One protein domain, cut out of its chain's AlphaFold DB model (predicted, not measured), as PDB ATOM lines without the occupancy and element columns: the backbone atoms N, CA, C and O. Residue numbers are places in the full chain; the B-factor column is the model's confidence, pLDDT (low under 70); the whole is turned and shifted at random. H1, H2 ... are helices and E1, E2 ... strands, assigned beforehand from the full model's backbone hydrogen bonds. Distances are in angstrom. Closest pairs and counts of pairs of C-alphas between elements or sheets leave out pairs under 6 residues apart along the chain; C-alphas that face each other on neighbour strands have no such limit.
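AT A GLANCE: This is residues 10 to 181 of the 188 residues of the protein "3-oxoacid CoA-transferase, B subunit" of Novosphingobium sp. Rr 2-17 (UniProt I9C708). With little regular structure, the domain is one strongly twisted seven-strand sheet among long loops, H3 over E2 towards one end, H4 near E7 towards the other. Only 59 of 172 printed residues lie in named elements, class mixed: H1 E1 H2 E2 E3 H3 E4 E5 E6 E7 H4 E8. The sheet, E1 E2 E4 E5 E6 E7 E8, is mixed. The whole is compact, radius of gyration of the C-alphas 17.2 A, spans 50 by 40 by 28 A.

HOW THE PARTS SIT: H1, residues 10 to 13, is near H2, residues 56 to 64. E1, residues 23 to 25, and E2, residues 70 to 73, are parallel; N 24 and O 70, 2.9 A apart, are within hydrogen-bond range. H2 touches H3, residues 100 to 106; their closest C-alphas, of Arg 64 and Gly 106, are 4.1 A apart. E3, residues 77 to 79, pairs with no named strand.

IN THESE COORDINATES: C-alpha 10 is at (-39.932, 34.392, 106.960). E7, residues 155 to 161, measures 17.6 A.

THE WHOLE: The printed part has no cut. Confidence is under 70 at residues 10 to 19, 25 to 37 and 93 to 96.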
ATOM      1  N   ALA A  10     -38.678  35.028 107.367       69.50
ATOM      2  CA  ALA A  10     -39.932  34.392 106.960       69.50
ATOM      3  C   ALA A  10     -40.557  35.084 105.735       69.50
ATOM      4  O   ALA A  10     -40.955  34.418 104.788       69.50
ATOM      5  N   ALA A  11     -40.554  36.421 105.711       68.69
ATOM      6  CA  ALA A  11     -41.075  37.199 104.586       68.69
ATOM      7  C   ALA A  11     -40.189  37.091 103.332       68.69
ATOM      8  O   ALA A  11     -40.686  37.179 102.210       68.69
ATOM      9  N   ALA A  12     -38.880  36.885 103.508       64.62
ATOM     10  CA  ALA A  12     -37.967  36.668 102.394       64.62
ATOM     11  C   ALA A  12     -38.154  35.288 101.735       64.62
ATOM     12  O   ALA A  12     -37.949  35.177 100.523       64.62
ATOM     13  N   LEU A  13     -38.534  34.268 102.518       65.50
ATOM     14  CA  LEU A  13     -38.620  32.866 102.093       65.50
ATOM     15  C   LEU A  13     -39.801  32.588 101.151       65.50
ATOM     16  O   LEU A  13     -39.631  31.841 100.189       65.50
ATOM     17  N   ASP A  14     -40.946  33.249 101.345       65.31
ATOM     18  CA  ASP A  14     -42.134  33.094 100.485       65.31
ATOM     19  C   ASP A  14     -41.852  33.405  99.000       65.31
ATOM     20  O   ASP A  14     -42.526  32.891  98.108       65.31
ATOM     21  N   GLY A  15     -40.831  34.222  98.707       58.59
ATOM     22  CA  GLY A  15     -40.410  34.560  97.342       58.59
ATOM     23  C   GLY A  15     -39.375  33.616  96.714       58.59
ATOM     24  O   GLY A  15     -39.055  33.773  95.536       58.59
ATOM     25  N   LEU A  16     -38.817  32.661  97.465       59.31
ATOM     26  CA  LEU A  16     -37.636  31.878  97.061       59.31
ATOM     27  C   LEU A  16     -37.938  30.436  96.629       59.31
ATOM     28  O   LEU A  16     -37.013  29.694  96.297       59.31
ATOM     29  N   LEU A  17     -39.208  30.031  96.619       62.41
ATOM     30  CA  LEU A  17     -39.606  28.675  96.247       62.41
ATOM     31  C   LEU A  17     -39.576  28.484  94.720       62.41
ATOM     32  O   LEU A  17     -40.229  29.219  93.979       62.41
ATOM     33  N   PHE A  18     -38.866  27.456  94.258       60.81
ATOM     34  CA  PHE A  18     -38.963  26.902  92.906       60.81
ATOM     35  C   PHE A  18     -39.559  25.496  93.014       60.81
ATOM     36  O   PHE A  18     -39.006  24.657  93.721       60.81
ATOM     37  N   ASP A  19     -40.718  25.255  92.397       68.50
ATOM     38  CA  ASP A  19     -41.499  24.012  92.550       68.50
ATOM     39  C   ASP A  19     -41.734  23.598  94.021       68.50
ATOM     40  O   ASP A  19     -41.787  22.420  94.367       68.50
ATOM     41  N   GLY A  20     -41.870  24.588  94.912       74.44
ATOM     42  CA  GLY A  20     -42.068  24.373  96.350       74.44
ATOM     43  C   GLY A  20     -40.794  24.053  97.138       74.44
ATOM     44  O   GLY A  20     -40.900  23.757  98.325       74.44
ATOM     45  N   MET A  21     -39.613  24.131  96.514       74.94
ATOM     46  CA  MET A  21     -38.319  23.892  97.155       74.94
ATOM     47  C   MET A  21     -37.422  25.132  97.138       74.94
ATOM     48  O   MET A  21     -37.411  25.914  96.186       74.94
ATOM     49  N   THR A  22     -36.591  25.269  98.164       75.81
ATOM     50  CA  THR A  22     -35.448  26.181  98.190       75.81
ATOM     51  C   THR A  22     -34.156  25.379  98.075       75.81
ATOM     52  O   THR A  22     -33.750  24.675  99.002       75.81
ATOM     53  N   ILE A  23     -33.493  25.506  96.923       76.81
ATOM     54  CA  ILE A  23     -32.201  24.874  96.638       76.81
ATOM     55  C   ILE A  23     -31.097  25.920  96.765       76.81
ATOM     56  O   ILE A  23     -31.193  27.009  96.197       76.81
ATOM     57  N   MET A  24     -30.019  25.569  97.461       76.00
ATOM     58  CA  MET A  24     -28.816  26.387  97.549       76.00
ATOM     59  C   MET A  24     -27.624  25.675  96.904       76.00
ATOM     60  O   MET A  24     -27.282  24.551  97.260       76.00
ATOM     61  N   SER A  25     -26.951  26.344  95.971       64.31
ATOM     62  CA  SER A  25     -25.687  25.878  95.393       64.31
ATOM     63  C   SER A  25     -24.635  26.983  95.472       64.31
ATOM     64  O   SER A  25     -24.932  28.163  95.272       64.31
ATOM     65  N   GLY A  26     -23.395  26.613  95.794       52.84
ATOM     66  CA  GLY A  26     -22.266  27.545  95.797       52.84
ATOM     67  C   GLY A  26     -21.359  27.453  97.023       52.84
ATOM     68  O   GLY A  26     -21.759  27.036  98.107       52.84
ATOM     69  N   GLY A  27     -20.101  27.852  96.829       43.91
ATOM     70  CA  GLY A  27     -19.073  27.868  97.866       43.91
ATOM     71  C   GLY A  27     -19.025  29.181  98.653       43.91
ATOM     72  O   GLY A  27     -18.913  30.251  98.072       43.91
ATOM     73  N   PHE A  28     -19.059  29.038  99.980       43.69
ATOM     74  CA  PHE A  28     -18.482  29.877 101.039       43.69
ATOM     75  C   PHE A  28     -18.702  31.407 101.020       43.69
ATOM     76  O   PHE A  28     -17.827  32.191 100.662       43.69
ATOM     77  N   GLY A  29     -19.828  31.807 101.624       42.03
ATOM     78  CA  GLY A  29     -20.128  33.165 102.089       42.03
ATOM     79  C   GLY A  29     -21.258  33.785 101.281       42.03
ATOM     80  O   GLY A  29     -21.043  34.171 100.137       42.03
ATOM     81  N   LEU A  30     -22.463  33.897 101.848       40.97
ATOM     82  CA  LEU A  30     -23.540  34.644 101.201       40.97
ATOM     83  C   LEU A  30     -23.217  36.147 101.279       40.97
ATOM     84  O   LEU A  30     -23.684  36.866 102.158       40.97
ATOM     85  N   TRP A  31     -22.375  36.613 100.362       39.81
ATOM     86  CA  TRP A  31     -22.088  38.027 100.150       39.81
ATOM     87  C   TRP A  31     -23.116  38.609  99.186       39.81
ATOM     88  O   TRP A  31     -22.786  39.013  98.074       39.81
ATOM     89  N   MET A  32     -24.378  38.682  99.607       43.47
ATOM     90  CA  MET A  32     -25.317  39.582  98.942       43.47
ATOM     91  C   MET A  32     -25.079  41.000  99.465       43.47
ATOM     92  O   MET A  32     -25.839  41.525 100.273       43.47
ATOM     93  N   LEU A  33     -23.990  41.628  99.016       41.78
ATOM     94  CA  LEU A  33     -23.869  43.077  99.120       41.78
ATOM     95  C   LEU A  33     -24.915  43.673  98.176       41.78
ATOM     96  O   LEU A  33     -24.872  43.462  96.961       41.78
ATOM     97  N   LEU A  34     -25.870  44.392  98.762       48.94
ATOM     98  CA  LEU A  34     -27.036  44.954  98.079       48.94
ATOM     99  C   LEU A  34     -26.653  45.814  96.856       48.94
ATOM    100  O   LEU A  34     -27.421  45.914  95.899       48.94
ATOM    101  N   GLU A  35     -25.442  46.381  96.868       46.69
ATOM    102  CA  GLU A  35     -24.896  47.233  95.811       46.69
ATOM    103  C   GLU A  35     -24.115  46.470  94.726       46.69
ATOM    104  O   GLU A  35     -24.138  46.893  93.572       46.69
ATOM    105  N   SER A  36     -23.460  45.340  95.040       54.72
ATOM    106  CA  SER A  36     -22.580  44.645  94.080       54.72
ATOM    107  C   SER A  36     -23.230  43.468  93.348       54.72
ATOM    108  O   SER A  36     -22.690  43.038  92.330       54.72
ATOM    109  N   ARG A  37     -24.379  42.955  93.828       69.62
ATOM    110  CA  ARG A  37     -25.092  41.780  93.268       69.62
ATOM    111  C   ARG A  37     -24.134  40.650  92.896       69.62
ATOM    112  O   ARG A  37     -24.021  40.268  91.731       69.62
ATOM    113  N   GLN A  38     -23.433  40.130  93.893       76.50
ATOM    114  CA  GLN A  38     -22.498  39.027  93.715       76.50
ATOM    115  C   GLN A  38     -23.055  37.722  94.285       76.50
ATOM    116  O   GLN A  38     -23.826  37.726  95.245       76.50
ATOM    117  N   ASN A  39     -22.672  36.597  93.683       80.75
ATOM    118  CA  ASN A  39     -22.859  35.281  94.290       80.75
ATOM    119  C   ASN A  39     -21.753  34.989  95.322       80.75
ATOM    120  O   ASN A  39     -20.797  35.753  95.474       80.75
ATOM    121  N   ALA A  40     -21.855  33.848  96.008       76.81
ATOM    122  CA  ALA A  40     -20.865  33.431  97.005       76.81
ATOM    123  C   ALA A  40     -19.441  33.261  96.425       76.81
ATOM    124  O   ALA A  40     -18.448  33.486  97.114       76.81
ATOM    125  N   GLY A  41     -19.336  32.985  95.120       76.88
ATOM    126  CA  GLY A  41     -18.082  32.951  94.361       76.88
ATOM    127  C   GLY A  41     -17.553  34.323  93.918       76.88
ATOM    128  O   GLY A  41     -16.610  34.372  93.130       76.88
ATOM    129  N   LYS A  42     -18.134  35.433  94.399       79.06
ATOM    130  CA  LYS A  42     -17.778  36.828  94.061       79.06
ATOM    131  C   LYS A  42     -17.986  37.207  92.589       79.06
ATOM    132  O   LYS A  42     -17.418  38.190  92.115       79.06
ATOM    133  N   GLN A  43     -18.812  36.462  91.859       78.81
ATOM    134  CA  GLN A  43     -19.158  36.767  90.470       78.81
ATOM    135  C   GLN A  43     -20.423  37.622  90.419       78.81
ATOM    136  O   GLN A  43     -21.340  37.404  91.209       78.81
ATOM    137  N   ALA A  44     -20.486  38.572  89.484       83.56
ATOM    138  CA  ALA A  44     -21.681  39.384  89.270       83.56
ATOM    139  C   ALA A  44     -22.852  38.518  88.777       83.56
ATOM    140  O   ALA A  44     -22.686  37.696  87.875       83.56
ATOM    141  N   ILE A  45     -24.035  38.727  89.354       83.12
ATOM    142  CA  ILE A  45     -25.262  37.995  89.032       83.12
ATOM    143  C   ILE A  45     -26.437  38.938  88.764       83.12
ATOM    144  O   ILE A  45     -26.461  40.103  89.167       83.12
ATOM    145  N   THR A  46     -27.454  38.408  88.091       81.31
ATOM    146  CA  THR A  46     -28.770  39.037  87.976       81.31
ATOM    147  C   THR A  46     -29.727  38.436  89.007       81.31
ATOM    148  O   THR A  46     -29.471  37.379  89.579       81.31
ATOM    149  N   ALA A  47     -30.828  39.134  89.280       79.44
ATOM    150  CA  ALA A  47     -31.859  38.676  90.203       79.44
ATOM    151  C   ALA A  47     -33.166  38.451  89.439       79.44
ATOM    152  O   ALA A  47     -33.534  39.266  88.587       79.44
ATOM    153  N   LEU A  48     -33.883  37.382  89.777       78.69
ATOM    154  CA  LEU A  48     -35.216  37.130  89.245       78.69
ATOM    155  C   LEU A  48     -36.229  38.119  89.846       78.69
ATOM    156  O   LEU A  48     -36.007  38.695  90.923       78.69
ATOM    157  N   PRO A  49     -37.393  38.318  89.200       76.62
ATOM    158  CA  PRO A  49     -38.479  39.113  89.769       76.62
ATOM    159  C   PRO A  49     -38.931  38.635  91.155       76.62
ATOM    160  O   PRO A  49     -39.356  39.468  91.950       76.62
ATOM    161  N   THR A  50     -38.737  37.359  91.476       75.06
ATOM    162  CA  THR A  50     -39.090  36.725  92.753       75.06
ATOM    163  C   THR A  50     -37.997  36.804  93.827       75.06
ATOM    164  O   THR A  50     -38.277  36.557  94.988       75.06
ATOM    165  N   SER A  51     -36.768  37.218  93.492       77.25
ATOM    166  CA  SER A  51     -35.663  37.255  94.464       77.25
ATOM    167  C   SER A  51     -35.881  38.255  95.606       77.25
ATOM    168  O   SER A  51     -36.380  39.364  95.367       77.25
ATOM    169  N   SER A  52     -35.385  37.880  96.789       80.31
ATOM    170  CA  SER A  52     -35.385  38.635  98.050       80.31
ATOM    171  C   SER A  52     -33.953  38.896  98.533       80.31
ATOM    172  O   SER A  52     -33.066  38.087  98.268       80.31
ATOM    173  N   PHE A  53     -33.728  39.997  99.258       80.25
ATOM    174  CA  PHE A  53     -32.447  40.333  99.890       80.25
ATOM    175  C   PHE A  53     -32.618  40.509 101.402       80.25
ATOM    176  O   PHE A  53     -33.629  41.049 101.858       80.25
ATOM    177  N   PHE A  54     -31.623  40.064 102.165       79.56
ATOM    178  CA  PHE A  54     -31.624  40.043 103.630       79.56
ATOM    179  C   PHE A  54     -30.186  40.059 104.167       79.56
ATOM    180  O   PHE A  54     -29.226  39.910 103.405       79.56
ATOM    181  N   SER A  55     -30.033  40.271 105.476       80.38
ATOM    182  CA  SER A  55     -28.719  40.333 106.115       80.38
ATOM    183  C   SER A  55     -28.017  38.969 106.132       80.38
ATOM    184  O   SER A  55     -28.641  37.911 106.029       80.38
ATOM    185  N   SER A  56     -26.699  38.961 106.333       80.56
ATOM    186  CA  SER A  56     -25.967  37.704 106.529       80.56
ATOM    187  C   SER A  56     -26.427  36.961 107.791       80.56
ATOM    188  O   SER A  56     -26.440  35.734 107.796       80.56
ATOM    189  N   ALA A  57     -26.851  37.675 108.842       83.94
ATOM    190  CA  ALA A  57     -27.399  37.047 110.044       83.94
ATOM    191  C   ALA A  57     -28.683  36.263 109.723       83.94
ATOM    192  O   ALA A  57     -28.788  35.093 110.088       83.94
ATOM    193  N   ASP A  58     -29.592  36.870 108.959       82.94
ATOM    194  CA  ASP A  58     -30.832  36.236 108.495       82.94
ATOM    195  C   ASP A  58     -30.559  35.062 107.557       82.94
ATOM    196  O   ASP A  58     -31.198  34.018 107.661       82.94
ATOM    197  N   SER A  59     -29.561  35.196 106.679       83.75
ATOM    198  CA  SER A  59     -29.127  34.108 105.804       83.75
ATOM    199  C   SER A  59     -28.701  32.879 106.594       83.75
ATOM    200  O   SER A  59     -29.127  31.768 106.289       83.75
ATOM    201  N   PHE A  60     -27.838  33.056 107.592       86.06
ATOM    202  CA  PHE A  60     -27.361  31.937 108.391       86.06
ATOM    203  C   PHE A  60     -28.438  31.413 109.346       86.06
ATOM    204  O   PHE A  60     -28.446  30.221 109.641       86.06
ATOM    205  N   ALA A  61     -29.371  32.261 109.792       87.75
ATOM    206  CA  ALA A  61     -30.560  31.818 110.515       87.75
ATOM    207  C   ALA A  61     -31.458  30.932 109.635       87.75
ATOM    208  O   ALA A  61     -31.905  29.886 110.091       87.75
ATOM    209  N   MET A  62     -31.655  31.290 108.363       86.62
ATOM    210  CA  MET A  62     -32.402  30.484 107.392       86.62
ATOM    211  C   MET A  62     -31.744  29.115 107.162       86.62
ATOM    212  O   MET A  62     -32.426  28.091 107.185       86.62
ATOM    213  N   ILE A  63     -30.415  29.090 107.004       89.50
ATOM    214  CA  ILE A  63     -29.638  27.853 106.839       89.50
ATOM    215  C   ILE A  63     -29.736  26.980 108.089       89.50
ATOM    216  O   ILE A  63     -30.223  25.857 108.015       89.50
ATOM    217  N   ARG A  64     -29.307  27.493 109.248       90.75
ATOM    218  CA  ARG A  64     -29.273  26.719 110.499       90.75
ATOM    219  C   ARG A  64     -30.664  26.365 111.026       90.75
ATOM    220  O   ARG A  64     -30.790  25.431 111.806       90.75
ATOM    221  N   GLY A  65     -31.691  27.108 110.618       91.56
ATOM    222  CA  GLY A  65     -33.088  26.841 110.945       91.56
ATOM    223  C   GLY A  65     -33.738  25.742 110.101       91.56
ATOM    224  O   GLY A  65     -34.910  25.449 110.320       91.56
ATOM    225  N   GLY A  66     -33.032  25.131 109.140       89.69
ATOM    226  CA  GLY A  66     -33.608  24.052 108.330       89.69
ATOM    227  C   GLY A  66     -34.594  24.521 107.268       89.69
ATOM    228  O   GLY A  66     -35.423  23.735 106.812       89.69
ATOM    229  N   HIS A  67     -34.528  25.790 106.860       88.62
ATOM    230  CA  HIS A  67     -35.421  26.345 105.839       88.62
ATOM    231  C   HIS A  67     -34.928  26.103 104.408       88.62
ATOM    232  O   HIS A  67     -35.664  26.354 103.461       88.62
ATOM    233  N   ILE A  68     -33.698  25.607 104.249       88.50
ATOM    234  CA  ILE A  68     -33.134  25.216 102.956       88.50
ATOM    235  C   ILE A  68     -33.386  23.723 102.744       88.50
ATOM    236  O   ILE A  68     -32.939  22.891 103.539       88.50
ATOM    237  N   ASP A  69     -34.094  23.376 101.669       88.69
ATOM    238  CA  ASP A  69     -34.459  21.988 101.381       88.69
ATOM    239  C   ASP A  69     -33.263  21.162 100.923       88.69
ATOM    240  O   ASP A  69     -33.132  20.001 101.309       88.69
ATOM    241  N   MET A  70     -32.377  21.754 100.120       91.12
ATOM    242  CA  MET A  70     -31.204  21.058  99.604       91.12
ATOM    243  C   MET A  70     -30.002  21.984  99.436       91.12
ATOM    244  O   MET A  70     -30.140  23.095  98.917       91.12
ATOM    245  N   ALA A  71     -28.815  21.495  99.800       91.94
ATOM    246  CA  ALA A  71     -27.546  22.065  99.367       91.94
ATOM    247  C   ALA A  71     -26.822  21.139  98.386       91.94
ATOM    248  O   ALA A  71     -26.825  19.921  98.557       91.94
ATOM    249  N   VAL A  72     -26.154  21.735  97.397       93.06
ATOM    250  CA  VAL A  72     -25.232  21.029  96.500       93.06
ATOM    251  C   VAL A  72     -23.824  21.580  96.689       93.06
ATOM    252  O   VAL A  72     -23.590  22.771  96.461       93.06
ATOM    253  N   LEU A  73     -22.890  20.724  97.106       92.94
ATOM    254  CA  LEU A  73     -21.502  21.095  97.378       92.94
ATOM    255  C   LEU A  73     -20.514  20.248  96.573       92.94
ATOM    256  O   LEU A  73     -20.753  19.081  96.285       92.94
ATOM    257  N   GLY A  74     -19.359  20.833  96.264       93.56
ATOM    258  CA  GLY A  74     -18.192  20.057  95.856       93.56
ATOM    259  C   GLY A  74     -17.509  19.408  97.058       93.56
ATOM    260  O   GLY A  74     -17.574  19.936  98.174       93.56
ATOM    261  N   ALA A  75     -16.803  18.301  96.822       94.75
ATOM    262  CA  ALA A  75     -15.976  17.650  97.832       94.75
ATOM    263  C   ALA A  75     -14.595  17.248  97.306       94.75
ATOM    264  O   ALA A  75     -14.408  16.914  96.129       94.75
ATOM    265  N   MET A  76     -13.616  17.285  98.212       95.38
ATOM    266  CA  MET A  76     -12.293  16.707  97.988       95.38
ATOM    267  C   MET A  76     -12.300  15.227  98.360       95.38
ATOM    268  O   MET A  76     -11.745  14.430  97.613       95.38
ATOM    269  N   GLU A  77     -12.976  14.872  99.453       97.88
ATOM    270  CA  GLU A  77     -13.223  13.493  99.872       97.88
ATOM    271  C   GLU A  77     -14.622  13.366 100.484       97.88
ATOM    272  O   GLU A  77     -15.139  14.318 101.083       97.88
ATOM    273  N   VAL A  78     -15.200  12.170 100.371       98.25
ATOM    274  CA  VAL A  78     -16.410  11.759 101.091       98.25
ATOM    275  C   VAL A  78     -16.141  10.422 101.775       98.25
ATOM    276  O   VAL A  78     -15.520   9.543 101.178       98.25
ATOM    277  N   SER A  79     -16.573  10.271 103.027       97.75
ATOM    278  CA  SER A  79     -16.420   9.019 103.768       97.75
ATOM    279  C   SER A  79     -17.621   8.088 103.590       97.75
ATOM    280  O   SER A  79     -18.735   8.541 103.335       97.75
ATOM    281  N   GLU A  80     -17.416   6.791 103.816       96.12
ATOM    282  CA  GLU A  80     -18.456   5.752 103.793       96.12
ATOM    283  C   GLU A  80     -19.634   6.096 104.713       96.12
ATOM    284  O   GLU A  80     -20.798   5.929 104.357       96.12
ATOM    285  N   GLY A  81     -19.324   6.661 105.882       95.62
ATOM    286  CA  GLY A  81     -20.308   7.155 106.844       95.62
ATOM    287  C   GLY A  81     -20.905   8.531 106.517       95.62
ATOM    288  O   GLY A  81     -21.391   9.185 107.434       95.62
ATOM    289  N   GLY A  82     -20.801   9.026 105.280       96.31
ATOM    290  CA  GLY A  82     -21.410  10.289 104.840       96.31
ATOM    291  C   GLY A  82     -20.727  11.556 105.373       96.31
ATOM    292  O   GLY A  82     -21.353  12.613 105.491       96.31
ATOM    293  N   GLY A  83     -19.454  11.468 105.766       97.06
ATOM    294  CA  GLY A  83     -18.631  12.630 106.100       97.06
ATOM    295  C   GLY A  83     -18.127  13.326 104.839       97.06
ATOM    296  O   GLY A  83     -17.862  12.677 103.839       97.06
ATOM    297  N   ILE A  84     -17.974  14.646 104.881       97.00
ATOM    298  CA  ILE A  84     -17.493  15.453 103.752       97.00
ATOM    299  C   ILE A  84     -16.256  16.235 104.169       97.00
ATOM    300  O   ILE A  84     -16.264  16.880 105.219       97.00
ATOM    301  N   ALA A  85     -15.219  16.233 103.333       95.69
ATOM    302  CA  ALA A  85     -14.052  17.099 103.467       95.69
ATOM    303  C   ALA A  85     -13.897  17.960 102.208       95.69
ATOM    304  O   ALA A  85     -13.724  17.447 101.099       95.69
ATOM    305  N   ASN A  86     -13.995  19.285 102.357       92.12
ATOM    306  CA  ASN A  86     -13.952  20.192 101.203       92.12
ATOM    307  C   ASN A  86     -13.367  21.591 101.458       92.12
ATOM    308  O   ASN A  86     -13.419  22.430 100.560       92.12
ATOM    309  N   TRP A  87     -12.818  21.863 102.645       87.62
ATOM    310  CA  TRP A  87     -12.415  23.225 103.020       87.62
ATOM    311  C   TRP A  87     -10.899  23.443 103.109       87.62
ATOM    312  O   TRP A  87     -10.443  24.581 103.014       87.62
ATOM    313  N   THR A  88     -10.099  22.387 103.292       87.19
ATOM    314  CA  THR A  88      -8.642  22.521 103.418       87.19
ATOM    315  C   THR A  88      -7.888  21.263 103.008       87.19
ATOM    316  O   THR A  88      -8.379  20.145 103.150       87.19
ATOM    317  N   ILE A  89      -6.650  21.469 102.561       85.81
ATOM    318  CA  ILE A  89      -5.634  20.430 102.407       85.81
ATOM    319  C   ILE A  89      -4.436  20.864 103.262       85.81
ATOM    320  O   ILE A  89      -3.876  21.932 102.989       85.81
ATOM    321  N   PRO A  90      -4.027  20.081 104.280       84.69
ATOM    322  CA  PRO A  90      -2.876  20.415 105.113       84.69
ATOM    323  C   PRO A  90      -1.629  20.735 104.275       84.69
ATOM    324  O   PRO A  90      -1.288  20.010 103.343       84.69
ATOM    325  N   GLY A  91      -0.960  21.845 104.591       83.56
ATOM    326  CA  GLY A  91       0.236  22.299 103.870       83.56
ATOM    327  C   GLY A  91      -0.026  23.074 102.571       83.56
ATOM    328  O   GLY A  91       0.934  23.508 101.937       83.56
ATOM    329  N   LYS A  92      -1.287  23.299 102.175       82.38
ATOM    330  CA  LYS A  92      -1.657  24.205 101.072       82.38
ATOM    331  C   LYS A  92      -2.322  25.477 101.597       82.38
ATOM    332  O   LYS A  92      -2.840  25.508 102.711       82.38
ATOM    333  N   THR A  93      -2.310  26.536 100.789       65.94
ATOM    334  CA  THR A  93      -2.962  27.810 101.121       65.94
ATOM    335  C   THR A  93      -4.457  27.606 101.358       65.94
ATOM    336  O   THR A  93      -5.157  27.067 100.501       65.94
ATOM    337  N   VAL A  94      -4.940  28.062 102.514       67.88
ATOM    338  CA  VAL A  94      -6.335  27.926 102.952       67.88
ATOM    339  C   VAL A  94      -7.074  29.235 102.696       67.88
ATOM    340  O   VAL A  94      -6.651  30.290 103.164       67.88
ATOM    341  N   THR A  95      -8.191  29.183 101.974       60.09
ATOM    342  CA  THR A  95      -9.053  30.347 101.680       60.09
ATOM    343  C   THR A  95     -10.124  30.609 102.748       60.09
ATOM    344  O   THR A  95     -10.873  31.578 102.647       60.09
ATOM    345  N   GLY A  96     -10.145  29.801 103.810       66.81
ATOM    346  CA  GLY A  96     -11.063  29.909 104.940       66.81
ATOM    347  C   GLY A  96     -12.321  29.059 104.762       66.81
ATOM    348  O   GLY A  96     -12.729  28.739 103.650       66.81
ATOM    349  N   LEU A  97     -12.937  28.695 105.887       74.19
ATOM    350  CA  LEU A  97     -14.073  27.775 105.942       74.19
ATOM    351  C   LEU A  97     -15.426  28.421 105.595       74.19
ATOM    352  O   LEU A  97     -16.415  27.721 105.610       74.19
ATOM    353  N   GLY A  98     -15.529  29.724 105.312       80.50
ATOM    354  CA  GLY A  98     -16.796  30.426 105.006       80.50
ATOM    355  C   GLY A  98     -18.066  29.882 105.704       80.50
ATOM    356  O   GLY A  98     -18.070  29.726 106.916       80.50
ATOM    357  N   GLY A  99     -19.140  29.610 104.943       84.69
ATOM    358  CA  GLY A  99     -20.409  29.055 105.442       84.69
ATOM    359  C   GLY A  99     -20.737  27.583 105.128       84.69
ATOM    360  O   GLY A  99     -21.905  27.223 105.250       84.69
ATOM    361  N   ALA A 100     -19.806  26.719 104.689       87.50
ATOM    362  CA  ALA A 100     -20.212  25.330 104.396       87.50
ATOM    363  C   ALA A 100     -20.475  24.493 105.643       87.50
ATOM    364  O   ALA A 100     -21.299  23.595 105.551       87.50
ATOM    365  N   MET A 101     -19.849  24.779 106.793       92.44
ATOM    366  CA  MET A 101     -20.226  24.088 108.035       92.44
ATOM    367  C   MET A 101     -21.686  24.371 108.406       92.44
ATOM    368  O   MET A 101     -22.402  23.444 108.768       92.44
ATOM    369  N   ASP A 102     -22.160  25.613 108.244       91.38
ATOM    370  CA  ASP A 102     -23.577  25.935 108.436       91.38
ATOM    371  C   ASP A 102     -24.466  25.202 107.428       91.38
ATOM    372  O   ASP A 102     -25.503  24.673 107.815       91.38
ATOM    373  N   LEU A 103     -24.057  25.136 106.154       90.25
ATOM    374  CA  LEU A 103     -24.804  24.414 105.120       90.25
ATOM    375  C   LEU A 103     -24.954  22.936 105.468       90.25
ATOM    376  O   LEU A 103     -26.077  22.456 105.564       90.25
ATOM    377  N   VAL A 104     -23.846  22.225 105.691       92.50
ATOM    378  CA  VAL A 104     -23.886  20.774 105.940       92.50
ATOM    379  C   VAL A 104     -24.578  20.416 107.257       92.50
ATOM    380  O   VAL A 104     -25.045  19.294 107.402       92.50
ATOM    381  N   ALA A 105     -24.653  21.347 108.214       92.50
ATOM    382  CA  ALA A 105     -25.363  21.146 109.476       92.50
ATOM    383  C   ALA A 105     -26.848  21.542 109.419       92.50
ATOM    384  O   ALA A 105     -27.637  21.051 110.222       92.50
ATOM    385  N   GLY A 106     -27.214  22.479 108.539       90.56
ATOM    386  CA  GLY A 106     -28.515  23.142 108.563       90.56
ATOM    387  C   GLY A 106     -29.500  22.684 107.493       90.56
ATOM    388  O   GLY A 106     -30.700  22.797 107.706       90.56
ATOM    389  N   VAL A 107     -29.043  22.184 106.342       93.06
ATOM    390  CA  VAL A 107     -29.961  21.806 105.253       93.06
ATOM    391  C   VAL A 107     -30.665  20.477 105.513       93.06
ATOM    392  O   VAL A 107     -30.139  19.603 106.195       93.06
ATOM    393  N   LYS A 108     -31.852  20.297 104.920       93.25
ATOM    394  CA  LYS A 108     -32.597  19.031 105.035       93.25
ATOM    395  C   LYS A 108     -31.966  17.895 104.231       93.25
ATOM    396  O   LYS A 108     -32.122  16.740 104.613       93.25
ATOM    397  N   ARG A 109     -31.334  18.221 103.096       94.06
ATOM    398  CA  ARG A 109     -30.619  17.276 102.229       94.06
ATOM    399  C   ARG A 109     -29.322  17.870 101.694       94.06
ATOM    400  O   ARG A 109     -29.306  19.013 101.238       94.06
ATOM    401  N   LEU A 110     -28.260  17.083 101.663       95.75
ATOM    402  CA  LEU A 110     -26.969  17.451 101.102       95.75
ATOM    403  C   LEU A 110     -26.587  16.502  99.966       95.75
ATOM    404  O   LEU A 110     -26.350  15.312 100.176       95.75
ATOM    405  N   ALA A 111     -26.459  17.060  98.768       96.69
ATOM    406  CA  ALA A 111     -25.865  16.374  97.633       96.69
ATOM    407  C   ALA A 111     -24.423  16.849  97.422       96.69
ATOM    408  O   ALA A 111     -24.121  18.046  97.462       96.69
ATOM    409  N   VAL A 112     -23.530  15.906  97.163       97.25
ATOM    410  CA  VAL A 112     -22.156  16.160  96.755       97.25
ATOM    411  C   VAL A 112     -22.024  15.887  95.267       97.25
ATOM    412  O   VAL A 112     -22.433  14.831  94.799       97.25
ATOM    413  N   VAL A 113     -21.423  16.824  94.537       96.75
ATOM    414  CA  VAL A 113     -21.041  16.636  93.133       96.75
ATOM    415  C   VAL A 113     -19.528  16.751  93.026       96.75
ATOM    416  O   VAL A 113     -18.945  17.766  93.416       96.75
ATOM    417  N   MET A 114     -18.872  15.705  92.537       96.88
ATOM    418  CA  MET A 114     -17.413  15.627  92.507       96.88
ATOM    419  C   MET A 114     -16.919  14.628  91.465       96.88
ATOM    420  O   MET A 114     -17.596  13.645  91.201       96.88
ATOM    421  N   ASP A 115     -15.694  14.806  90.974       97.88
ATOM    422  CA  ASP A 115     -14.999  13.715  90.277       97.88
ATOM    423  C   ASP A 115     -14.786  12.543  91.247       97.88
ATOM    424  O   ASP A 115     -14.439  12.773  92.419       97.88
ATOM    425  N   HIS A 116     -14.978  11.317  90.759       98.25
ATOM    426  CA  HIS A 116     -14.927  10.081  91.541       98.25
ATOM    427  C   HIS A 116     -13.511   9.790  92.060       98.25
ATOM    428  O   HIS A 116     -13.312   9.442  93.228       98.25
ATOM    429  N   ALA A 117     -12.514  10.035  91.208       97.12
ATOM    430  CA  ALA A 117     -11.095   9.933  91.516       97.12
ATOM    431  C   ALA A 117     -10.390  11.289  91.356       97.12
ATOM    432  O   ALA A 117     -10.891  12.230  90.737       97.12
ATOM    433  N   ASN A 118      -9.211  11.429  91.957       94.38
ATOM    434  CA  ASN A 118      -8.367  12.601  91.749       94.38
ATOM    435  C   ASN A 118      -7.562  12.486  90.439       94.38
ATOM    436  O   ASN A 118      -7.567  11.463  89.763       94.38
ATOM    437  N   LYS A 119      -6.794  13.527  90.095       91.88
ATOM    438  CA  LYS A 119      -5.974  13.553  88.866       91.88
ATOM    439  C   LYS A 119      -4.901  12.457  88.774       91.88
ATOM    440  O   LYS A 119      -4.345  12.260  87.702       91.88
ATOM    441  N   ALA A 120      -4.566  11.804  89.886       93.44
ATOM    442  CA  ALA A 120      -3.637  10.678  89.943       93.44
ATOM    443  C   ALA A 120      -4.356   9.313  89.907       93.44
ATOM    444  O   ALA A 120      -3.699   8.291  90.067       93.44
ATOM    445  N   GLY A 121      -5.682   9.294  89.730       94.00
ATOM    446  CA  GLY A 121      -6.500   8.081  89.724       94.00
ATOM    447  C   GLY A 121      -6.837   7.536  91.112       94.00
ATOM    448  O   GLY A 121      -7.438   6.476  91.212       94.00
ATOM    449  N   ALA A 122      -6.469   8.227  92.199       96.75
ATOM    450  CA  ALA A 122      -6.796   7.737  93.536       96.75
ATOM    451  C   ALA A 122      -8.265   8.047  93.889       96.75
ATOM    452  O   ALA A 122      -8.712   9.175  93.628       96.75
ATOM    453  N   PRO A 123      -8.989   7.101  94.516       98.00
ATOM    454  CA  PRO A 123     -10.391   7.265  94.884       98.00
ATOM    455  C   PRO A 123     -10.579   8.431  95.854       98.00
ATOM    456  O   PRO A 123      -9.729   8.693  96.706       98.00
ATOM    457  N   LYS A 124     -11.713   9.126  95.742       98.44
ATOM    458  CA  LYS A 124     -12.097  10.208  96.665       98.44
ATOM    459  C   LYS A 124     -13.284   9.845  97.560       98.44
ATOM    460  O   LYS A 124     -13.573  10.572  98.510       98.44
ATOM    461  N   ILE A 125     -13.953   8.732  97.274       98.50
ATOM    462  CA  ILE A 125     -14.928   8.101  98.165       98.50
ATOM    463  C   ILE A 125     -14.170   7.034  98.955       98.50
ATOM    464  O   ILE A 125     -13.663   6.078  98.373       98.50
ATOM    465  N   LEU A 126     -14.021   7.240 100.260       98.19
ATOM    466  CA  LEU A 126     -13.109   6.485 101.123       98.19
ATOM    467  C   LEU A 126     -13.851   5.904 102.321       98.19
ATOM    468  O   LEU A 126     -14.879   6.436 102.726       98.19
ATOM    469  N   ARG A 127     -13.309   4.864 102.958       97.25
ATOM    470  CA  ARG A 127     -13.834   4.393 104.252       97.25
ATOM    471  C   ARG A 127     -13.893   5.524 105.289       97.25
ATOM    472  O   ARG A 127     -14.944   5.791 105.865       97.25
ATOM    473  N   ASP A 128     -12.785   6.246 105.441       97.44
ATOM    474  CA  ASP A 128     -12.653   7.433 106.284       97.44
ATOM    475  C   ASP A 128     -11.945   8.541 105.496       97.44
ATOM    476  O   ASP A 128     -10.971   8.276 104.788       97.44
ATOM    477  N   CYS A 129     -12.407   9.790 105.625       97.19
ATOM    478  CA  CYS A 129     -11.686  10.932 105.062       97.19
ATOM    479  C   CYS A 129     -10.311  11.066 105.724       97.19
ATOM    480  O   CYS A 129     -10.185  10.993 106.949       97.19
ATOM    481  N   THR A 130      -9.295  11.333 104.912       96.00
ATOM    482  CA  THR A 130      -7.944  11.658 105.378       96.00
ATOM    483  C   THR A 130      -7.765  13.162 105.569       96.00
ATOM    484  O   THR A 130      -6.944  13.609 106.375       96.00
ATOM    485  N   LEU A 131      -8.566  13.957 104.856       94.88
ATOM    486  CA  LEU A 131      -8.609  15.403 104.971       94.88
ATOM    487  C   LEU A 131      -9.494  15.857 106.144       94.88
ATOM    488  O   LEU A 131     -10.444  15.166 106.526       94.88
ATOM    489  N   PRO A 132      -9.231  17.050 106.714       94.12
ATOM    490  CA  PRO A 132     -10.071  17.608 107.765       94.12
ATOM    491  C   PRO A 132     -11.528  17.748 107.320       94.12
ATOM    492  O   PRO A 132     -11.836  18.404 106.322       94.12
ATOM    493  N   LEU A 133     -12.429  17.154 108.099       95.31
ATOM    494  CA  LEU A 133     -13.856  17.152 107.805       95.31
ATOM    495  C   LEU A 133     -14.458  18.561 107.865       95.31
ATOM    496  O   LEU A 133     -14.131  19.368 108.737       95.31
ATOM    497  N   THR A 134     -15.391  18.810 106.956       95.31
ATOM    498  CA  THR A 134     -16.362  19.905 107.001       95.31
ATOM    499  C   THR A 134     -17.593  19.485 107.806       95.31
ATOM    500  O   THR A 134     -18.100  20.269 108.597       95.31
ATOM    501  N   GLY A 135     -18.051  18.240 107.648       95.06
ATOM    502  CA  GLY A 135     -19.200  17.682 108.364       95.06
ATOM    503  C   GLY A 135     -19.093  16.163 108.508       95.06
ATOM    504  O   GLY A 135     -18.406  15.506 107.723       95.06
ATOM    505  N   ARG A 136     -19.742  15.606 109.535       95.50
ATOM    506  CA  ARG A 136     -19.824  14.158 109.796       95.50
ATOM    507  C   ARG A 136     -21.241  13.681 109.506       95.50
ATOM    508  O   ARG A 136     -22.168  14.320 109.990       95.50
ATOM    509  N   ALA A 137     -21.381  12.552 108.806       95.00
ATOM    510  CA  ALA A 137     -22.665  11.882 108.573       95.00
ATOM    511  C   ALA A 137     -23.785  12.832 108.112       95.00
ATOM    512  O   ALA A 137     -24.874  12.850 108.677       95.00
ATOM    513  N   CYS A 138     -23.463  13.663 107.123       95.62
ATOM    514  CA  CYS A 138     -24.323  14.746 106.648       95.62
ATOM    515  C   CYS A 138     -24.585  14.707 105.142       95.62
ATOM    516  O   CYS A 138     -25.429  15.455 104.680       95.62
ATOM    517  N   VAL A 139     -23.850  13.893 104.376       97.62
ATOM    518  CA  VAL A 139     -24.091  13.703 102.938       97.62
ATOM    519  C   VAL A 139     -25.226  12.702 102.756       97.62
ATOM    520  O   VAL A 139     -25.182  11.641 103.363       97.62
ATOM    521  N   ASP A 140     -26.198  13.017 101.899       97.25
ATOM    522  CA  ASP A 140     -27.306  12.118 101.541       97.25
ATOM    523  C   ASP A 140     -27.117  11.480 100.159       97.25
ATOM    524  O   ASP A 140     -27.557  10.358  99.908       97.25
ATOM    525  N   LEU A 141     -26.482  12.202  99.232       97.62
ATOM    526  CA  LEU A 141     -26.288  11.767  97.849       97.62
ATOM    527  C   LEU A 141     -24.911  12.195  97.348       97.62
ATOM    528  O   LEU A 141     -24.519  13.347  97.512       97.62
ATOM    529  N   ILE A 142     -24.199  11.286  96.699       98.25
ATOM    530  CA  ILE A 142     -22.932  11.539  96.020       98.25
ATOM    531  C   ILE A 142     -23.174  11.307  94.536       98.25
ATOM    532  O   ILE A 142     -23.643  10.243  94.148       98.25
ATOM    533  N   ILE A 143     -22.863  12.298  93.712       98.00
ATOM    534  CA  ILE A 143     -22.960  12.229  92.258       98.00
ATOM    535  C   ILE A 143     -21.564  12.455  91.698       98.00
ATOM    536  O   ILE A 143     -20.919  13.467  91.997       98.00
ATOM    537  N   THR A 144     -21.109  11.517  90.880       98.12
ATOM    538  CA  THR A 144     -19.822  11.602  90.201       98.12
ATOM    539  C   THR A 144     -19.971  11.389  88.703       98.12
ATOM    540  O   THR A 144     -21.058  11.138  88.189       98.12
ATOM    541  N   ASP A 145     -18.852  11.491  88.001       96.88
ATOM    542  CA  ASP A 145     -18.694  11.111  86.602       96.88
ATOM    543  C   ASP A 145     -18.934   9.612  86.333       96.88
ATOM    544  O   ASP A 145     -19.262   9.252  85.207       96.88
ATOM    545  N   LEU A 146     -18.836   8.754  87.358       97.06
ATOM    546  CA  LEU A 146     -19.021   7.302  87.242       97.06
ATOM    547  C   LEU A 146     -20.399   6.820  87.703       97.06
ATOM    548  O   LEU A 146     -20.925   5.847  87.165       97.06
ATOM    549  N   CYS A 147     -20.982   7.442  88.730       96.44
ATOM    550  CA  CYS A 147     -22.187   6.913  89.363       96.44
ATOM    551  C   CYS A 147     -22.883   7.912  90.294       96.44
ATOM    552  O   CYS A 147     -22.302   8.916  90.711       96.44
ATOM    553  N   ALA A 148     -24.099   7.559  90.712       97.00
ATOM    554  CA  ALA A 148     -24.770   8.146  91.864       97.00
ATOM    555  C   ALA A 148     -24.868   7.132  93.015       97.00
ATOM    556  O   ALA A 148     -25.336   6.005  92.834       97.00
ATOM    557  N   MET A 149     -24.469   7.550  94.216       97.06
ATOM    558  CA  MET A 149     -24.550   6.760  95.445       97.06
ATOM    559  C   MET A 149     -25.377   7.491  96.501       97.06
ATOM    560  O   MET A 149     -25.076   8.628  96.856       97.06
ATOM    561  N   ALA A 150     -26.399   6.834  97.043       96.44
ATOM    562  CA  ALA A 150     -27.065   7.296  98.253       96.44
ATOM    563  C   ALA A 150     -26.178   6.993  99.466       96.44
ATOM    564  O   ALA A 150     -25.602   5.908  99.557       96.44
ATOM    565  N   SER A 151     -26.092   7.934 100.401       95.56
ATOM    566  CA  SER A 151     -25.455   7.733 101.700       95.56
ATOM    567  C   SER A 151     -26.542   7.731 102.763       95.56
ATOM    568  O   SER A 151     -27.303   8.687 102.903       95.56
ATOM    569  N   ASP A 152     -26.669   6.614 103.470       88.81
ATOM    570  CA  ASP A 152     -27.632   6.466 104.549       88.81
ATOM    571  C   ASP A 152     -26.982   5.846 105.792       88.81
ATOM    572  O   ASP A 152     -25.771   5.632 105.863       88.81
ATOM    573  N   LYS A 153     -27.789   5.575 106.823       82.44
ATOM    574  CA  LYS A 153     -27.295   5.028 108.096       82.44
ATOM    575  C   LYS A 153     -26.650   3.642 107.970       82.44
ATOM    576  O   LYS A 153     -25.957   3.236 108.897       82.44
ATOM    577  N   LEU A 154     -26.921   2.910 106.890       84.88
ATOM    578  CA  LEU A 154     -26.358   1.589 106.611       84.88
ATOM    579  C   LEU A 154     -25.058   1.673 105.796       84.88
ATOM    580  O   LEU A 154     -24.398   0.649 105.634       84.88
ATOM    581  N   GLY A 155     -24.684   2.863 105.319       91.62
ATOM    582  CA  GLY A 155     -23.495   3.112 104.509       91.62
ATOM    583  C   GLY A 155     -23.853   3.618 103.115       91.62
ATOM    584  O   GLY A 155     -24.884   4.261 102.903       91.62
ATOM    585  N   LEU A 156     -22.975   3.343 102.152       96.88
ATOM    586  CA  LEU A 156     -23.167   3.750 100.766       96.88
ATOM    587  C   LEU A 156     -23.973   2.704  99.986       96.88
ATOM    588  O   LEU A 156     -23.752   1.493 100.098       96.88
ATOM    589  N   ARG A 157     -24.888   3.180  99.145       95.81
ATOM    590  CA  ARG A 157     -25.628   2.364  98.180       95.81
ATOM    591  C   ARG A 157     -25.511   2.966  96.789       95.81
ATOM    592  O   ARG A 157     -25.936   4.097  96.578       95.81
ATOM    593  N   LEU A 158     -25.000   2.195  95.838       95.88
ATOM    594  CA  LEU A 158     -25.013   2.519  94.417       95.88
ATOM    595  C   LEU A 158     -26.457   2.515  93.900       95.88
ATOM    596  O   LEU A 158     -27.147   1.497  93.970       95.88
ATOM    597  N   VAL A 159     -26.898   3.671  93.407       93.38
ATOM    598  CA  VAL A 159     -28.259   3.911  92.904       93.38
ATOM    599  C   VAL A 159     -28.287   3.915  91.381       93.38
ATOM    600  O   VAL A 159     -29.230   3.404  90.785       93.38
ATOM    601  N   GLU A 160     -27.255   4.470  90.749       92.69
ATOM    602  CA  GLU A 160     -27.183   4.611  89.295       92.69
ATOM    603  C   GLU A 160     -25.725   4.566  88.829       92.69
ATOM    604  O   GLU A 160     -24.843   5.080  89.516       92.69
ATOM    605  N   GLN A 161     -25.474   3.965  87.666       93.88
ATOM    606  CA  GLN A 161     -24.186   4.010  86.966       93.88
ATOM    607  C   GLN A 161     -24.298   4.999  85.807       93.88
ATOM    608  O   GLN A 161     -25.339   5.077  85.152       93.88
ATOM    609  N   ALA A 162     -23.228   5.742  85.537       90.88
ATOM    610  CA  ALA A 162     -23.177   6.587  84.359       90.88
ATOM    611  C   ALA A 162     -23.268   5.726  83.080       90.88
ATOM    612  O   ALA A 162     -22.869   4.557  83.079       90.88
ATOM    613  N   PRO A 163     -23.783   6.274  81.964       89.00
ATOM    614  CA  PRO A 163     -23.902   5.519  80.723       89.00
ATOM    615  C   PRO A 163     -22.562   4.922  80.269       89.00
ATOM    616  O   PRO A 163     -21.612   5.651  79.998       89.00
ATOM    617  N   GLY A 164     -22.513   3.594  80.141       91.38
ATOM    618  CA  GLY A 164     -21.327   2.862  79.683       91.38
ATOM    619  C   GLY A 164     -20.292   2.538  80.764       91.38
ATOM    620  O   GLY A 164     -19.315   1.872  80.439       91.38
ATOM    621  N   VAL A 165     -20.509   2.958  82.014       93.50
ATOM    622  CA  VAL A 165     -19.678   2.578  83.168       93.50
ATOM    623  C   VAL A 165     -20.165   1.240  83.716       93.50
ATOM    624  O   VAL A 165     -21.372   1.027  83.829       93.50
ATOM    625  N   SER A 166     -19.237   0.335  84.034       93.12
ATOM    626  CA  SER A 166     -19.554  -0.970  84.626       93.12
ATOM    627  C   SER A 166     -19.510  -0.937  86.157       93.12
ATOM    628  O   SER A 166     -18.867  -0.080  86.767       93.12
ATOM    629  N   LEU A 167     -20.145  -1.920  86.803       93.56
ATOM    630  CA  LEU A 167     -20.061  -2.077  88.256       93.56
ATOM    631  C   LEU A 167     -18.613  -2.304  88.723       93.56
ATOM    632  O   LEU A 167     -18.217  -1.753  89.749       93.56
ATOM    633  N   ASP A 168     -17.834  -3.077  87.964       94.38
ATOM    634  CA  ASP A 168     -16.423  -3.339  88.264       94.38
ATOM    635  C   ASP A 168     -15.600  -2.048  88.226       94.38
ATOM    636  O   ASP A 168     -14.804  -1.803  89.128       94.38
ATOM    637  N   GLU A 169     -15.853  -1.168  87.253       95.31
ATOM    638  CA  GLU A 169     -15.183   0.131  87.168       95.31
ATOM    639  C   GLU A 169     -15.491   1.005  88.393       95.31
ATOM    640  O   GLU A 169     -14.585   1.622  88.959       95.31
ATOM    641  N   VAL A 170     -16.743   1.022  88.861       96.62
ATOM    642  CA  VAL A 170     -17.109   1.732  90.098       96.62
ATOM    643  C   VAL A 170     -16.409   1.111  91.310       96.62
ATOM    644  O   VAL A 170     -15.882   1.845  92.146       96.62
ATOM    645  N   LEU A 171     -16.374  -0.221  91.416       95.94
ATOM    646  CA  LEU A 171     -15.716  -0.937  92.515       95.94
ATOM    647  C   LEU A 171     -14.210  -0.650  92.567       95.94
ATOM    648  O   LEU A 171     -13.688  -0.346  93.638       95.94
ATOM    649  N   GLU A 172     -13.522  -0.703  91.428       96.50
ATOM    650  CA  GLU A 172     -12.079  -0.450  91.326       96.50
ATOM    651  C   GLU A 172     -11.709   0.997  91.682       96.50
ATOM    652  O   GLU A 172     -10.626   1.247  92.217       96.50
ATOM    653  N   ASN A 173     -12.617   1.943  91.432       97.50
ATOM    654  CA  ASN A 173     -12.402   3.368  91.682       97.50
ATOM    655  C   ASN A 173     -13.025   3.876  92.996       97.50
ATOM    656  O   ASN A 173     -12.943   5.073  93.277       97.50
ATOM    657  N   THR A 174     -13.584   2.996  93.838       98.31
ATOM    658  CA  THR A 174     -14.164   3.357  95.142       98.31
ATOM    659  C   THR A 174     -13.338   2.776  96.294       98.31
ATOM    660  O   THR A 174     -13.174   1.569  96.426       98.31
ATOM    661  N   GLY A 175     -12.852   3.630  97.199       97.56
ATOM    662  CA  GLY A 175     -12.082   3.233  98.389       97.56
ATOM    663  C   GLY A 175     -12.933   2.965  99.640       97.56
ATOM    664  O   GLY A 175     -12.409   3.007 100.756       97.56
ATOM    665  N   ALA A 176     -14.239   2.764  99.473       97.25
ATOM    666  CA  ALA A 176     -15.239   2.565 100.521       97.25
ATOM    667  C   ALA A 176     -16.075   1.312 100.238       97.25
ATOM    668  O   ALA A 176     -16.230   0.913  99.083       97.25
ATOM    669  N   CYS A 177     -16.664   0.715 101.272       96.06
ATOM    670  CA  CYS A 177     -17.648  -0.339 101.067       96.06
ATOM    671  C   CYS A 177     -18.993   0.265 100.643       96.06
ATOM    672  O   CYS A 177     -19.459   1.252 101.213       96.06
ATOM    673  N   PHE A 178     -19.645  -0.358  99.663       96.06
ATOM    674  CA  PHE A 178     -20.995   0.007  99.249       96.06
ATOM    675  C   PHE A 178     -21.805  -1.221  98.835       96.06
ATOM    676  O   PHE A 178     -21.264  -2.285  98.537       96.06
ATOM    677  N   THR A 179     -23.124  -1.063  98.828       94.19
ATOM    678  CA  THR A 179     -24.075  -2.053  98.302       94.19
ATOM    679  C   THR A 179     -24.592  -1.609  96.939       94.19
ATOM    680  O   THR A 179     -24.700  -0.412  96.691       94.19
ATOM    681  N   ALA A 180     -24.930  -2.540  96.050       87.12
ATOM    682  CA  ALA A 180     -25.615  -2.227  94.798       87.12
ATOM    683  C   ALA A 180     -27.098  -2.595  94.899       87.12
ATOM    684  O   ALA A 180     -27.457  -3.575  95.555       87.12
ATOM    685  N   ASP A 181     -27.972  -1.805  94.274       75.25
ATOM    686  CA  ASP A 181     -29.373  -2.204  94.151       75.25
ATOM    687  C   ASP A 181     -29.494  -3.431  93.230       75.25
ATOM    688  O   ASP A 181     -28.853  -3.507  92.179       75.25
TER     689      ASP A 181